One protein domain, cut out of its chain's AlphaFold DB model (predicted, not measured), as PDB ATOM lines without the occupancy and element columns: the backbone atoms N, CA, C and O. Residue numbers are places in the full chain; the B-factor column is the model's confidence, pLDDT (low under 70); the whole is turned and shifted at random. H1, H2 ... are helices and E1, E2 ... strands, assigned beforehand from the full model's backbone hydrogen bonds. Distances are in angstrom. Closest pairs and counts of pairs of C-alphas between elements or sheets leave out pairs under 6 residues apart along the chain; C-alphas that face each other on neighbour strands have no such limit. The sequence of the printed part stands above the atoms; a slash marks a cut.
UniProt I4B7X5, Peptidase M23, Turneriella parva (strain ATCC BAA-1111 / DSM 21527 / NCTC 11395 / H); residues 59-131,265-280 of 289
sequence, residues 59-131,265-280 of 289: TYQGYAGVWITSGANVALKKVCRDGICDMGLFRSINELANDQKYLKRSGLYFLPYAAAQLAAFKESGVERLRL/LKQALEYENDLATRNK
ATOM      1  N   THR A  59      48.844  84.432  67.691       95.44
ATOM      2  CA  THR A  59      48.976  83.089  67.123       95.44
ATOM      3  C   THR A  59      48.296  82.996  65.774       95.44
ATOM      4  O   THR A  59      47.155  83.421  65.608       95.44
ATOM      5  N   TYR A  60      48.969  82.367  64.819       96.50
ATOM      6  CA  TYR A  60      48.368  82.008  63.545       96.50
ATOM      7  C   TYR A  60      49.030  80.749  62.985       96.50
ATOM      8  O   TYR A  60      50.254  80.631  62.981       96.50
ATOM      9  N   GLN A  61      48.212  79.778  62.564       93.69
ATOM     10  CA  GLN A  61      48.660  78.481  62.031       93.69
ATOM     11  C   GLN A  61      49.714  77.764  62.905       93.69
ATOM     12  O   GLN A  61      50.629  77.121  62.400       93.69
ATOM     13  N   GLY A  62      49.591  77.880  64.233       92.38
ATOM     14  CA  GLY A  62      50.503  77.254  65.199       92.38
ATOM     15  C   GLY A  62      51.786  78.039  65.497       92.38
ATOM     16  O   GLY A  62      52.570  77.610  66.341       92.38
ATOM     17  N   TYR A  63      51.990  79.196  64.868       94.69
ATOM     18  CA  TYR A  63      53.160  80.044  65.085       94.69
ATOM     19  C   TYR A  63      52.814  81.272  65.919       94.69
ATOM     20  O   TYR A  63      51.754  81.872  65.744       94.69
ATOM     21  N   ALA A  64      53.739  81.665  66.794       94.31
ATOM     22  CA  ALA A  64      53.690  82.952  67.475       94.31
ATOM     23  C   ALA A  64      54.233  84.051  66.552       94.31
ATOM     24  O   ALA A  64      55.231  83.852  65.859       94.31
ATOM     25  N   GLY A  65      53.595  85.212  66.545       93.50
ATOM     26  CA  GLY A  65      53.909  86.290  65.619       93.50
ATOM     27  C   GLY A  65      53.037  87.515  65.840       93.50
ATOM     28  O   GLY A  65      52.456  87.695  66.909       93.50
ATOM     29  N   VAL A  66      52.933  88.348  64.810       92.75
ATOM     30  CA  VAL A  66      52.063  89.526  64.808       92.75
ATOM     31  C   VAL A  66      51.509  89.794  63.415       92.75
ATOM     32  O   VAL A  66      52.226  89.699  62.417       92.75
ATOM     33  N   TRP A  67      50.233  90.155  63.337       92.56
ATOM     34  CA  TRP A  67      49.630  90.668  62.112       92.56
ATOM     35  C   TRP A  67      50.092  92.101  61.833       92.56
ATOM     36  O   TRP A  67      49.997  92.986  62.684       92.56
ATOM     37  N   ILE A  68      50.584  92.339  60.619       89.31
ATOM     38  CA  ILE A  68      51.051  93.640  60.138       89.31
ATOM     39  C   ILE A  68      50.282  94.055  58.886       89.31
ATOM     40  O   ILE A  68      49.975  93.235  58.020       89.31
ATOM     41  N   THR A  69      50.012  95.351  58.762       86.88
ATOM     42  CA  THR A  69      49.468  95.950  57.541       86.88
ATOM     43  C   THR A  69      50.516  96.828  56.878       86.88
ATOM     44  O   THR A  69      51.253  97.570  57.531       86.88
ATOM     45  N   SER A  70      50.619  96.741  55.555       78.00
ATOM     46  CA  SER A  70      51.612  97.516  54.810       78.00
ATOM     47  C   SER A  70      51.049  98.877  54.391       78.00
ATOM     48  O   SER A  70      50.119  98.949  53.596       78.00
ATOM     49  N   GLY A  71      51.596  99.988  54.893       76.06
ATOM     50  CA  GLY A  71      51.131 101.339  54.524       76.06
ATOM     51  C   GLY A  71      51.499 101.764  53.093       76.06
ATOM     52  O   GLY A  71      50.867 102.660  52.519       76.06
ATOM     53  N   ALA A  72      52.497 101.102  52.513       76.69
ATOM     54  CA  ALA A  72      53.031 101.298  51.172       76.69
ATOM     55  C   ALA A  72      53.422  99.940  50.565       76.69
ATOM     56  O   ALA A  72      53.233  98.902  51.185       76.69
ATOM     57  N   ASN A  73      53.970  99.925  49.350       83.06
ATOM     58  CA  ASN A  73      54.605  98.709  48.845       83.06
ATOM     59  C   ASN A  73      55.972  98.542  49.528       83.06
ATOM     60  O   ASN A  73      56.869  99.357  49.312       83.06
ATOM     61  N   VAL A  74      56.148  97.487  50.325       84.75
ATOM     62  CA  VAL A  74      57.380  97.251  51.100       84.75
ATOM     63  C   VAL A  74      58.185  96.118  50.474       84.75
ATOM     64  O   VAL A  74      57.666  95.034  50.231       84.75
ATOM     65  N   ALA A  75      59.472  96.347  50.206       86.25
ATOM     66  CA  ALA A  75      60.355  95.296  49.696       86.25
ATOM     67  C   ALA A  75      60.511  94.174  50.735       86.25
ATOM     68  O   ALA A  75      60.851  94.460  51.880       86.25
ATOM     69  N   LEU A  76      60.344  92.908  50.336       85.12
ATOM     70  CA  LEU A  76      60.371  91.761  51.261       85.12
ATOM     71  C   LEU A  76      61.658  91.675  52.085       85.12
ATOM     72  O   LEU A  76      61.611  91.377  53.272       85.12
ATOM     73  N   LYS A  77      62.797  92.041  51.487       81.44
ATOM     74  CA  LYS A  77      64.099  92.111  52.172       81.44
ATOM     75  C   LYS A  77      64.148  93.081  53.364       81.44
ATOM     76  O   LYS A  77      65.110  93.060  54.115       81.44
ATOM     77  N   LYS A  78      63.166  93.981  53.498       81.62
ATOM     78  CA  LYS A  78      63.042  94.916  54.629       81.62
ATOM     79  C   LYS A  78      62.111  94.396  55.733       81.62
ATOM     80  O   LYS A  78      62.058  95.016  56.790       81.62
ATOM     81  N   VAL A  79      61.366  93.316  55.476       79.50
ATOM     82  CA  VAL A  79      60.308  92.798  56.357       79.50
ATOM     83  C   VAL A  79      60.909  91.918  57.451       79.50
ATOM     84  O   VAL A  79      60.831  92.286  58.619       79.50
ATOM     85  N   CYS A  80      61.591  90.826  57.087       73.56
ATOM     86  CA  CYS A  80      62.423  90.090  58.039       73.56
ATOM     87  C   CYS A  80      63.831  90.671  58.041       73.56
ATOM     88  O   CYS A  80      64.640  90.376  57.163       73.56
ATOM     89  N   ARG A  81      64.103  91.525  59.027       69.88
ATOM     90  CA  ARG A  81      65.474  91.839  59.440       69.88
ATOM     91  C   ARG A  81      66.000  90.712  60.335       69.88
ATOM     92  O   ARG A  81      65.202  89.985  60.933       69.88
ATOM     93  N   ASP A  82      67.323  90.586  60.411       59.03
ATOM     94  CA  ASP A  82      68.010  89.525  61.154       59.03
ATOM     95  C   ASP A  82      67.432  89.347  62.568       59.03
ATOM     96  O   ASP A  82      67.303  90.304  63.331       59.03
ATOM     97  N   GLY A  83      67.051  88.112  62.898       62.97
ATOM     98  CA  GLY A  83      66.568  87.721  64.227       62.97
ATOM     99  C   GLY A  83      65.082  87.967  64.520       62.97
ATOM    100  O   GLY A  83      64.605  87.475  65.541       62.97
ATOM    101  N   ILE A  84      64.336  88.657  63.646       74.00
ATOM    102  CA  ILE A  84      62.906  88.953  63.876       74.00
ATOM    103  C   ILE A  84      61.997  87.839  63.347       74.00
ATOM    104  O   ILE A  84      61.095  87.404  64.059       74.00
ATOM    105  N   CYS A  85      62.219  87.369  62.117       81.88
ATOM    106  CA  CYS A  85      61.416  86.317  61.487       81.88
ATOM    107  C   CYS A  85      62.205  85.499  60.463       81.88
ATOM    108  O   CYS A  85      63.182  85.979  59.889       81.88
ATOM    109  N   ASP A  86      61.756  84.266  60.223       85.31
ATOM    110  CA  ASP A  86      62.261  83.421  59.140       85.31
ATOM    111  C   ASP A  86      61.547  83.769  57.821       85.31
ATOM    112  O   ASP A  86      60.318  83.721  57.736       85.31
ATOM    113  N   MET A  87      62.308  84.132  56.781       86.44
ATOM    114  CA  MET A  87      61.739  84.538  55.487       86.44
ATOM    115  C   MET A  87      61.029  83.399  54.747       86.44
ATOM    116  O   MET A  87      60.084  83.668  54.001       86.44
ATOM    117  N   GLY A  88      61.483  82.152  54.902       89.38
ATOM    118  CA  GLY A  88      60.857  80.989  54.275       89.38
ATOM    119  C   GLY A  88      59.484  80.726  54.882       89.38
ATOM    120  O   GLY A  88      58.486  80.642  54.165       89.38
ATOM    121  N   LEU A  89      59.416  80.718  56.211       90.81
ATOM    122  CA  LEU A  89      58.182  80.588  56.971       90.81
ATOM    123  C   LEU A  89      57.237  81.767  56.719       90.81
ATOM    124  O   LEU A  89      56.052  81.554  56.470       90.81
ATOM    125  N   PHE A  90      57.751  83.002  56.708       92.31
ATOM    126  CA  PHE A  90      56.959  84.186  56.378       92.31
ATOM    127  C   PHE A  90      56.313  84.063  54.994       92.31
ATOM    128  O   PHE A  90      55.123  84.334  54.850       92.31
ATOM    129  N   ARG A  91      57.056  83.612  53.975       93.25
ATOM    130  CA  ARG A  91      56.495  83.370  52.635       93.25
ATOM    131  C   ARG A  91      55.431  82.278  52.651       93.25
ATOM    132  O   ARG A  91      54.379  82.483  52.055       93.25
ATOM    133  N   SER A  92      55.695  81.169  53.339       93.44
ATOM    134  CA  SER A  92      54.779  80.028  53.430       93.44
ATOM    135  C   SER A  92      53.446  80.411  54.072       93.44
ATOM    136  O   SER A  92      52.401  80.181  53.477       93.44
ATOM    137  N   ILE A  93      53.473  81.032  55.257       94.44
ATOM    138  CA  ILE A  93      52.260  81.404  56.008       94.44
ATOM    139  C   ILE A  93      51.411  82.422  55.237       94.44
ATOM    140  O   ILE A  93      50.183  82.390  55.287       94.44
ATOM    141  N   ASN A  94      52.065  83.340  54.526       94.19
ATOM    142  CA  ASN A  94      51.389  84.401  53.787       94.19
ATOM    143  C   ASN A  94      51.086  84.036  52.329       94.19
ATOM    144  O   ASN A  94      50.657  84.914  51.581       94.19
ATOM    145  N   GLU A  95      51.318  82.783  51.920       94.31
ATOM    146  CA  GLU A  95      51.065  82.289  50.558       94.31
ATOM    147  C   GLU A  95      51.728  83.170  49.477       94.31
ATOM    148  O   GLU A  95      51.158  83.457  48.424       94.31
ATOM    149  N   LEU A  96      52.948  83.649  49.745       93.69
ATOM    150  CA  LEU A  96      53.664  84.540  48.829       93.69
ATOM    151  C   LEU A  96      54.356  83.744  47.724       93.69
ATOM    152  O   LEU A  96      55.112  82.813  48.001       93.69
ATOM    153  N   ALA A  97      54.192  84.181  46.474       92.06
ATOM    154  CA  ALA A  97      54.884  83.573  45.339       92.06
ATOM    155  C   ALA A  97      56.412  83.687  45.489       92.06
ATOM    156  O   ALA A  97      56.929  84.705  45.961       92.06
ATOM    157  N   ASN A  98      57.152  82.660  45.062       87.44
ATOM    158  CA  ASN A  98      58.612  82.588  45.218       87.44
ATOM    159  C   ASN A  98      59.343  83.793  44.603       87.44
ATOM    160  O   ASN A  98      60.306  84.302  45.176       87.44
ATOM    161  N   ASP A  99      58.854  84.289  43.471       89.62
ATOM    162  CA  ASP A  99      59.395  85.427  42.732       89.62
ATOM    163  C   ASP A  99      58.862  86.790  43.211       89.62
ATOM    164  O   ASP A  99      59.372  87.834  42.793       89.62
ATOM    165  N   GLN A 100      57.881  86.814  44.122       92.31
ATOM    166  CA  GLN A 100      57.355  88.051  44.689       92.31
ATOM    167  C   GLN A 100      58.475  88.816  45.402       92.31
ATOM    168  O   GLN A 100      59.216  88.254  46.210       92.31
ATOM    169  N   LYS A 101      58.592  90.119  45.102       90.88
ATOM    170  CA  LYS A 101      59.638  91.012  45.645       90.88
ATOM    171  C   LYS A 101      59.115  92.028  46.663       90.88
ATOM    172  O   LYS A 101      59.900  92.553  47.456       90.88
ATOM    173  N   TYR A 102      57.811  92.300  46.651       91.31
ATOM    174  CA  TYR A 102      57.180  93.350  47.448       91.31
ATOM    175  C   TYR A 102      55.906  92.844  48.124       91.31
ATOM    176  O   TYR A 102      55.145  92.080  47.531       91.31
ATOM    177  N   LEU A 103      55.661  93.309  49.345       90.81
ATOM    178  CA  LEU A 103      54.337  93.325  49.954       90.81
ATOM    179  C   LEU A 103      53.501  94.417  49.294       90.81
ATOM    180  O   LEU A 103      54.022  95.480  48.944       90.81
ATOM    181  N   LYS A 104      52.212  94.147  49.110       90.25
ATOM    182  CA  LYS A 104      51.278  95.104  48.523       90.25
ATOM    183  C   LYS A 104      50.823  96.089  49.593       90.25
ATOM    184  O   LYS A 104      50.578  95.701  50.735       90.25
ATOM    185  N   ARG A 105      50.647  97.348  49.194       87.88
ATOM    186  CA  ARG A 105      49.982  98.365  50.011       87.88
ATOM    187  C   ARG A 105      48.616  97.861  50.482       87.88
ATOM    188  O   ARG A 105      47.872  97.263  49.710       87.88
ATOM    189  N   SER A 106      48.316  98.135  51.744       85.50
ATOM    190  CA  SER A 106      47.148  97.673  52.493       85.50
ATOM    191  C   SER A 106      47.019  96.151  52.594       85.50
ATOM    192  O   SER A 106      45.989  95.663  53.040       85.50
ATOM    193  N   GLY A 107      48.047  95.392  52.204       87.75
ATOM    194  CA  GLY A 107      48.084  93.957  52.431       87.75
ATOM    195  C   GLY A 107      48.250  93.658  53.917       87.75
ATOM    196  O   GLY A 107      49.046  94.312  54.602       87.75
ATOM    197  N   LEU A 108      47.490  92.673  54.381       92.00
ATOM    198  CA  LEU A 108      47.559  92.112  55.719       92.00
ATOM    199  C   LEU A 108      48.442  90.859  55.680       92.00
ATOM    200  O   LEU A 108      48.209  89.963  54.870       92.00
ATOM    201  N   TYR A 109      49.454  90.815  56.540       93.19
ATOM    202  CA  TYR A 109      50.441  89.740  56.573       93.19
ATOM    203  C   TYR A 109      50.725  89.313  58.008       93.19
ATOM    204  O   TYR A 109      50.837  90.158  58.892       93.19
ATOM    205  N   PHE A 110      50.892  88.017  58.244       94.69
ATOM    206  CA  PHE A 110      51.341  87.498  59.527       94.69
ATOM    207  C   PHE A 110      52.865  87.399  59.554       94.69
ATOM    208  O   PHE A 110      53.468  86.734  58.712       94.69
ATOM    209  N   LEU A 111      53.501  88.048  60.522       92.94
ATOM    210  CA  LEU A 111      54.941  88.004  60.742       92.94
ATOM    211  C   LEU A 111      55.255  86.969  61.838       92.94
ATOM    212  O   LEU A 111      55.089  87.295  63.015       92.94
ATOM    213  N   PRO A 112      55.691  85.739  61.503       93.94
ATOM    214  CA  PRO A 112      56.025  84.734  62.505       93.94
ATOM    215  C   PRO A 112      57.342  85.104  63.186       93.94
ATOM    216  O   PRO A 112      58.337  85.367  62.512       93.94
ATOM    217  N   TYR A 113      57.376  85.104  64.511       92.25
ATOM    218  CA  TYR A 113      58.587  85.437  65.244       92.25
ATOM    219  C   TYR A 113      59.611  84.309  65.200       92.25
ATOM    220  O   TYR A 113      59.296  83.137  65.411       92.25
ATOM    221  N   ALA A 114      60.869  84.679  64.974       90.12
ATOM    222  CA  ALA A 114      61.994  83.782  65.177       90.12
ATOM    223  C   ALA A 114      62.223  83.527  66.678       90.12
ATOM    224  O   ALA A 114      61.833  84.319  67.538       90.12
ATOM    225  N   ALA A 115      62.923  82.435  66.997       89.94
ATOM    226  CA  ALA A 115      63.205  82.044  68.380       89.94
ATOM    227  C   ALA A 115      63.922  83.143  69.188       89.94
ATOM    228  O   ALA A 115      63.613  83.335  70.361       89.94
ATOM    229  N   ALA A 116      64.828  83.899  68.555       88.62
ATOM    230  CA  ALA A 116      65.534  85.008  69.194       88.62
ATOM    231  C   ALA A 116      64.575  86.121  69.655       88.62
ATOM    232  O   ALA A 116      64.685  86.600  70.779       88.62
ATOM    233  N   GLN A 117      63.588  86.482  68.827       87.81
ATOM    234  CA  GLN A 117      62.578  87.477  69.188       87.81
ATOM    235  C   GLN A 117      61.686  86.993  70.340       87.81
ATOM    236  O   GLN A 117      61.368  87.765  71.245       87.81
ATOM    237  N   LEU A 118      61.302  85.713  70.342       89.38
ATOM    238  CA  LEU A 118      60.528  85.125  71.442       89.38
ATOM    239  C   LEU A 118      61.324  85.099  72.756       89.38
ATOM    240  O   LEU A 118      60.765  85.389  73.814       89.38
ATOM    241  N   ALA A 119      62.626  84.801  72.695       89.62
ATOM    242  CA  ALA A 119      63.515  84.870  73.853       89.62
ATOM    243  C   ALA A 119      63.622  86.304  74.398       89.62
ATOM    244  O   ALA A 119      63.448  86.510  75.596       89.62
ATOM    245  N   ALA A 120      63.786  87.297  73.518       86.56
ATOM    246  CA  ALA A 120      63.847  88.705  73.904       86.56
ATOM    247  C   ALA A 120      62.553  89.195  74.582       86.56
ATOM    248  O   ALA A 120      62.609  89.942  75.562       86.56
ATOM    249  N   PHE A 121      61.380  88.755  74.104       87.31
ATOM    250  CA  PHE A 121      60.113  89.046  74.780       87.31
ATOM    251  C   PHE A 121      60.077  88.465  76.189       87.31
ATOM    252  O   PHE A 121      59.764  89.191  77.130       87.31
ATOM    253  N   LYS A 122      60.474  87.200  76.345       87.56
ATOM    254  CA  LYS A 122      60.539  86.541  77.651       87.56
ATOM    255  C   LYS A 122      61.491  87.256  78.615       87.56
ATOM    256  O   LYS A 122      61.124  87.501  79.758       87.56
ATOM    257  N   GLU A 123      62.683  87.635  78.160       87.44
ATOM    258  CA  GLU A 123      63.664  88.391  78.960       87.44
ATOM    259  C   GLU A 123      63.142  89.771  79.377       87.44
ATOM    260  O   GLU A 123      63.419  90.239  80.479       87.44
ATOM    261  N   SER A 124      62.329  90.394  78.523       81.44
ATOM    262  CA  SER A 124      61.694  91.691  78.788       81.44
ATOM    263  C   SER A 124      60.385  91.577  79.584       81.44
ATOM    264  O   SER A 124      59.721  92.586  79.828       81.44
ATOM    265  N   GLY A 125      59.981  90.361  79.966       82.75
ATOM    266  CA  GLY A 125      58.731  90.081  80.675       82.75
ATOM    267  C   GLY A 125      57.463  90.242  79.831       82.75
ATOM    268  O   GLY A 125      56.375  90.310  80.396       82.75
ATOM    269  N   VAL A 126      57.583  90.339  78.504       82.19
ATOM    270  CA  VAL A 126      56.451  90.394  77.567       82.19
ATOM    271  C   VAL A 126      55.938  88.983  77.346       82.19
ATOM    272  O   VAL A 126      56.543  88.187  76.633       82.19
ATOM    273  N   GLU A 127      54.791  88.679  77.942       82.56
ATOM    274  CA  GLU A 127      54.153  87.374  77.819       82.56
ATOM    275  C   GLU A 127      52.671  87.487  77.472       82.56
ATOM    276  O   GLU A 127      52.021  88.524  77.637       82.56
ATOM    277  N   ARG A 128      52.127  86.372  76.981       87.19
ATOM    278  CA  ARG A 128      50.686  86.182  76.924       87.19
ATOM    279  C   ARG A 128      50.175  85.772  78.287       87.19
ATOM    280  O   ARG A 128      50.773  84.983  79.014       87.19
ATOM    281  N   LEU A 129      49.005  86.289  78.565       83.94
ATOM    282  CA  LEU A 129      48.194  85.963  79.707       83.94
ATOM    283  C   LEU A 129      47.731  84.508  79.646       83.94
ATOM    284  O   LEU A 129      47.301  84.046  78.589       83.94
ATOM    285  N   ARG A 130      47.827  83.791  80.767       86.38
ATOM    286  CA  ARG A 130      47.557  82.351  80.831       86.38
ATOM    287  C   ARG A 130      46.409  82.055  81.765       86.38
ATOM    288  O   ARG A 130      46.324  82.622  82.852       86.38
ATOM    289  N   LEU A 131      45.558  81.133  81.343       82.50
ATOM    290  CA  LEU A 131      44.331  80.810  82.038       82.50
ATOM    291  C   LEU A 131      43.990  79.362  82.108       82.50
ATOM    292  O   LEU A 131      44.069  78.660  81.121       82.50
ATOM    293  N   LEU A 265      42.232  91.469  83.843       46.03
ATOM    294  CA  LEU A 265      42.139  92.692  83.040       46.03
ATOM    295  C   LEU A 265      42.816  93.857  83.759       46.03
ATOM    296  O   LEU A 265      43.448  94.663  83.087       46.03
ATOM    297  N   LYS A 266      42.763  93.929  85.100       44.28
ATOM    298  CA  LYS A 266      43.599  94.879  85.855       44.28
ATOM    299  C   LYS A 266      45.080  94.643  85.577       44.28
ATOM    300  O   LYS A 266      45.752  95.577  85.164       44.28
ATOM    301  N   GLN A 267      45.551  93.399  85.676       43.34
ATOM    302  CA  GLN A 267      46.952  93.060  85.397       43.34
ATOM    303  C   GLN A 267      47.354  93.313  83.934       43.34
ATOM    304  O   GLN A 267      48.420  93.866  83.688       43.34
ATOM    305  N   ALA A 268      46.514  92.962  82.955       42.75
ATOM    306  CA  ALA A 268      46.808  93.179  81.535       42.75
ATOM    307  C   ALA A 268      46.768  94.667  81.131       42.75
ATOM    308  O   ALA A 268      47.603  95.102  80.343       42.75
ATOM    309  N   LEU A 269      45.840  95.460  81.685       44.91
ATOM    310  CA  LEU A 269      45.762  96.909  81.456       44.91
ATOM    311  C   LEU A 269      46.871  97.670  82.199       44.91
ATOM    312  O   LEU A 269      47.427  98.619  81.650       44.91
ATOM    313  N   GLU A 270      47.229  97.258  83.418       45.66
ATOM    314  CA  GLU A 270      48.409  97.763  84.136       45.66
ATOM    315  C   GLU A 270      49.688  97.465  83.345       45.66
ATOM    316  O   GLU A 270      50.530  98.348  83.198       45.66
ATOM    317  N   TYR A 271      49.788  96.278  82.740       41.75
ATOM    318  CA  TYR A 271      50.913  95.886  81.895       41.75
ATOM    319  C   TYR A 271      50.954  96.624  80.541       41.75
ATOM    320  O   TYR A 271      52.027  97.050  80.123       41.75
ATOM    321  N   GLU A 272      49.817  96.856  79.867       45.38
ATOM    322  CA  GLU A 272      49.754  97.705  78.660       45.38
ATOM    323  C   GLU A 272      50.165  99.159  78.963       45.38
ATOM    324  O   GLU A 272      50.891  99.773  78.176       45.38
ATOM    325  N   ASN A 273      49.750  99.700  80.114       42.56
ATOM    326  CA  ASN A 273      50.147 101.034  80.569       42.56
ATOM    327  C   ASN A 273      51.640 101.090  80.931       42.56
ATOM    328  O   ASN A 273      52.324 102.043  80.561       42.56
ATOM    329  N   ASP A 274      52.182 100.065  81.586       39.50
ATOM    330  CA  ASP A 274      53.604  99.952  81.931       39.50
ATOM    331  C   ASP A 274      54.485  99.752  80.680       39.50
ATOM    332  O   ASP A 274      55.520 100.400  80.552       39.50
ATOM    333  N   LEU A 275      54.036  98.991  79.672       37.75
ATOM    334  CA  LEU A 275      54.678  98.896  78.350       37.75
ATOM    335  C   LEU A 275      54.646 100.221  77.588       37.75
ATOM    336  O   LEU A 275      55.661 100.595  77.012       37.75
ATOM    337  N   ALA A 276      53.538 100.965  77.591       39.00
ATOM    338  CA  ALA A 276      53.489 102.304  76.994       39.00
ATOM    339  C   ALA A 276      54.438 103.292  77.704       39.00
ATOM    340  O   ALA A 276      54.961 104.218  77.079       39.00
ATOM    341  N   THR A 277      54.701 103.060  78.993       38.22
ATOM    342  CA  THR A 277      55.609 103.865  79.821       38.22
ATOM    343  C   THR A 277      57.081 103.441  79.657       38.22
ATOM    344  O   THR A 277      57.966 104.299  79.661       38.22
ATOM    345  N   ARG A 278      57.359 102.146  79.435       36.84
ATOM    346  CA  ARG A 278      58.703 101.564  79.223       36.84
ATOM    347  C   ARG A 278      59.162 101.599  77.757       36.84
ATOM    348  O   ARG A 278      60.342 101.821  77.494       36.84
ATOM    349  N   ASN A 279      58.253 101.495  76.784       36.12
ATOM    350  CA  ASN A 279      58.541 101.512  75.341       36.12
ATOM    351  C   ASN A 279      58.599 102.918  74.730       36.12
ATOM    352  O   ASN A 279      58.102 103.157  73.629       36.12
ATOM    353  N   LYS A 280      59.389 103.819  75.322       33.31
ATOM    354  CA  LYS A 280      60.046 104.851  74.495       33.31
ATOM    355  C   LYS A 280      61.047 104.248  73.479       33.31
ATOM    356  O   LYS A 280      61.667 105.009  72.746       33.31
TER     357      LYS A 280
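Overview. This is residues 59 to 131 and 265 to 280 of the 289 residues of the protein "Peptidase M23" of Turneriella parva (strain ATCC BAA-1111 / DSM 21527 / NCTC 11395 / H) (UniProt I4B7X5). A small body of two paired strands, E1 and E2, with H1 next to E2 and two long loops, residues 70 to 86 and 94 to 107, reaching out from it, continues through a single arm, H2, to a far end where H3 and the short strand E3 sit well away from the body. The whole is loose and elongated, and residues 119 to 124, of which 119 to 123 belong to H2, stand free between body and far end. The printed part has 89 residues, with three named helices and three named strands in the order E1, H1, E2, H2, E3, H3. The one sheet has the order E1 - E2 and is antiparallel, and the class is mixed, helices and strands. The radius of gyration of the C-alphas is 15.1 A, and the C-alphas span 46 by 24 by 23 A.

Along the chain. E1 is residues 63 to 69, 18.0 A long, and begins at C-alpha 63 at (53.160, 80.044, 65.085). H1 is residues 87 to 93, 10.0 A long. E2 is residues 108 to 112, 13.1 A. H2, residues 115 to 123, measures 12.3 A and begins at C-alpha 115 at (63.205, 82.044, 68.380). E3 is residues 129 to 131, 6.8 A. H3 is residues 265 to 278, 19.2 A, and ends at C-alpha 278 at (58.703, 101.564, 79.223).

Arrangement. E1 and E2 are antiparallel neighbours, with 149 degrees between their directions. N 68 and O 109 are 2.8 A apart and N 111 and O 66 are 2.8 A apart, both within hydrogen-bond range. The closest C-alphas of H1 and E2 are those of Phe 90 and Leu 111, 6.1 A apart. Residues 74 to 75 pair with residues 102 to 103, antiparallel, as short stretches in the two long links. H2 is only just apart from E1, the closest C-alphas being 8.2 A apart. E3 pairs with no named strand, and its closest C-alpha to H3 is that of Leu 129, 7.6 A from that of Ala 268. H3 touches no helix, and H2 and H3 are apart. In H1, H2 and H3 every O i to N i+4 pair is within hydrogen-bond range.

Size, cuts and confidence. The two C-alphas farthest apart, those of Asp 99 and Lys 266, are 46.9 A apart. Residues 132 to 264 are not printed, and C-alphas 131 and 265 are 12.1 A apart across this cut. The links E1 to H1 and H1 to E2 are long, with 17 and 14 residues; E2 to H2 and H2 to E3 are tight. The mean pLDDT of the printed part is 78.9, with residues 81 to 83 and 265 to 280 under 70 and a mean of 42 in H3.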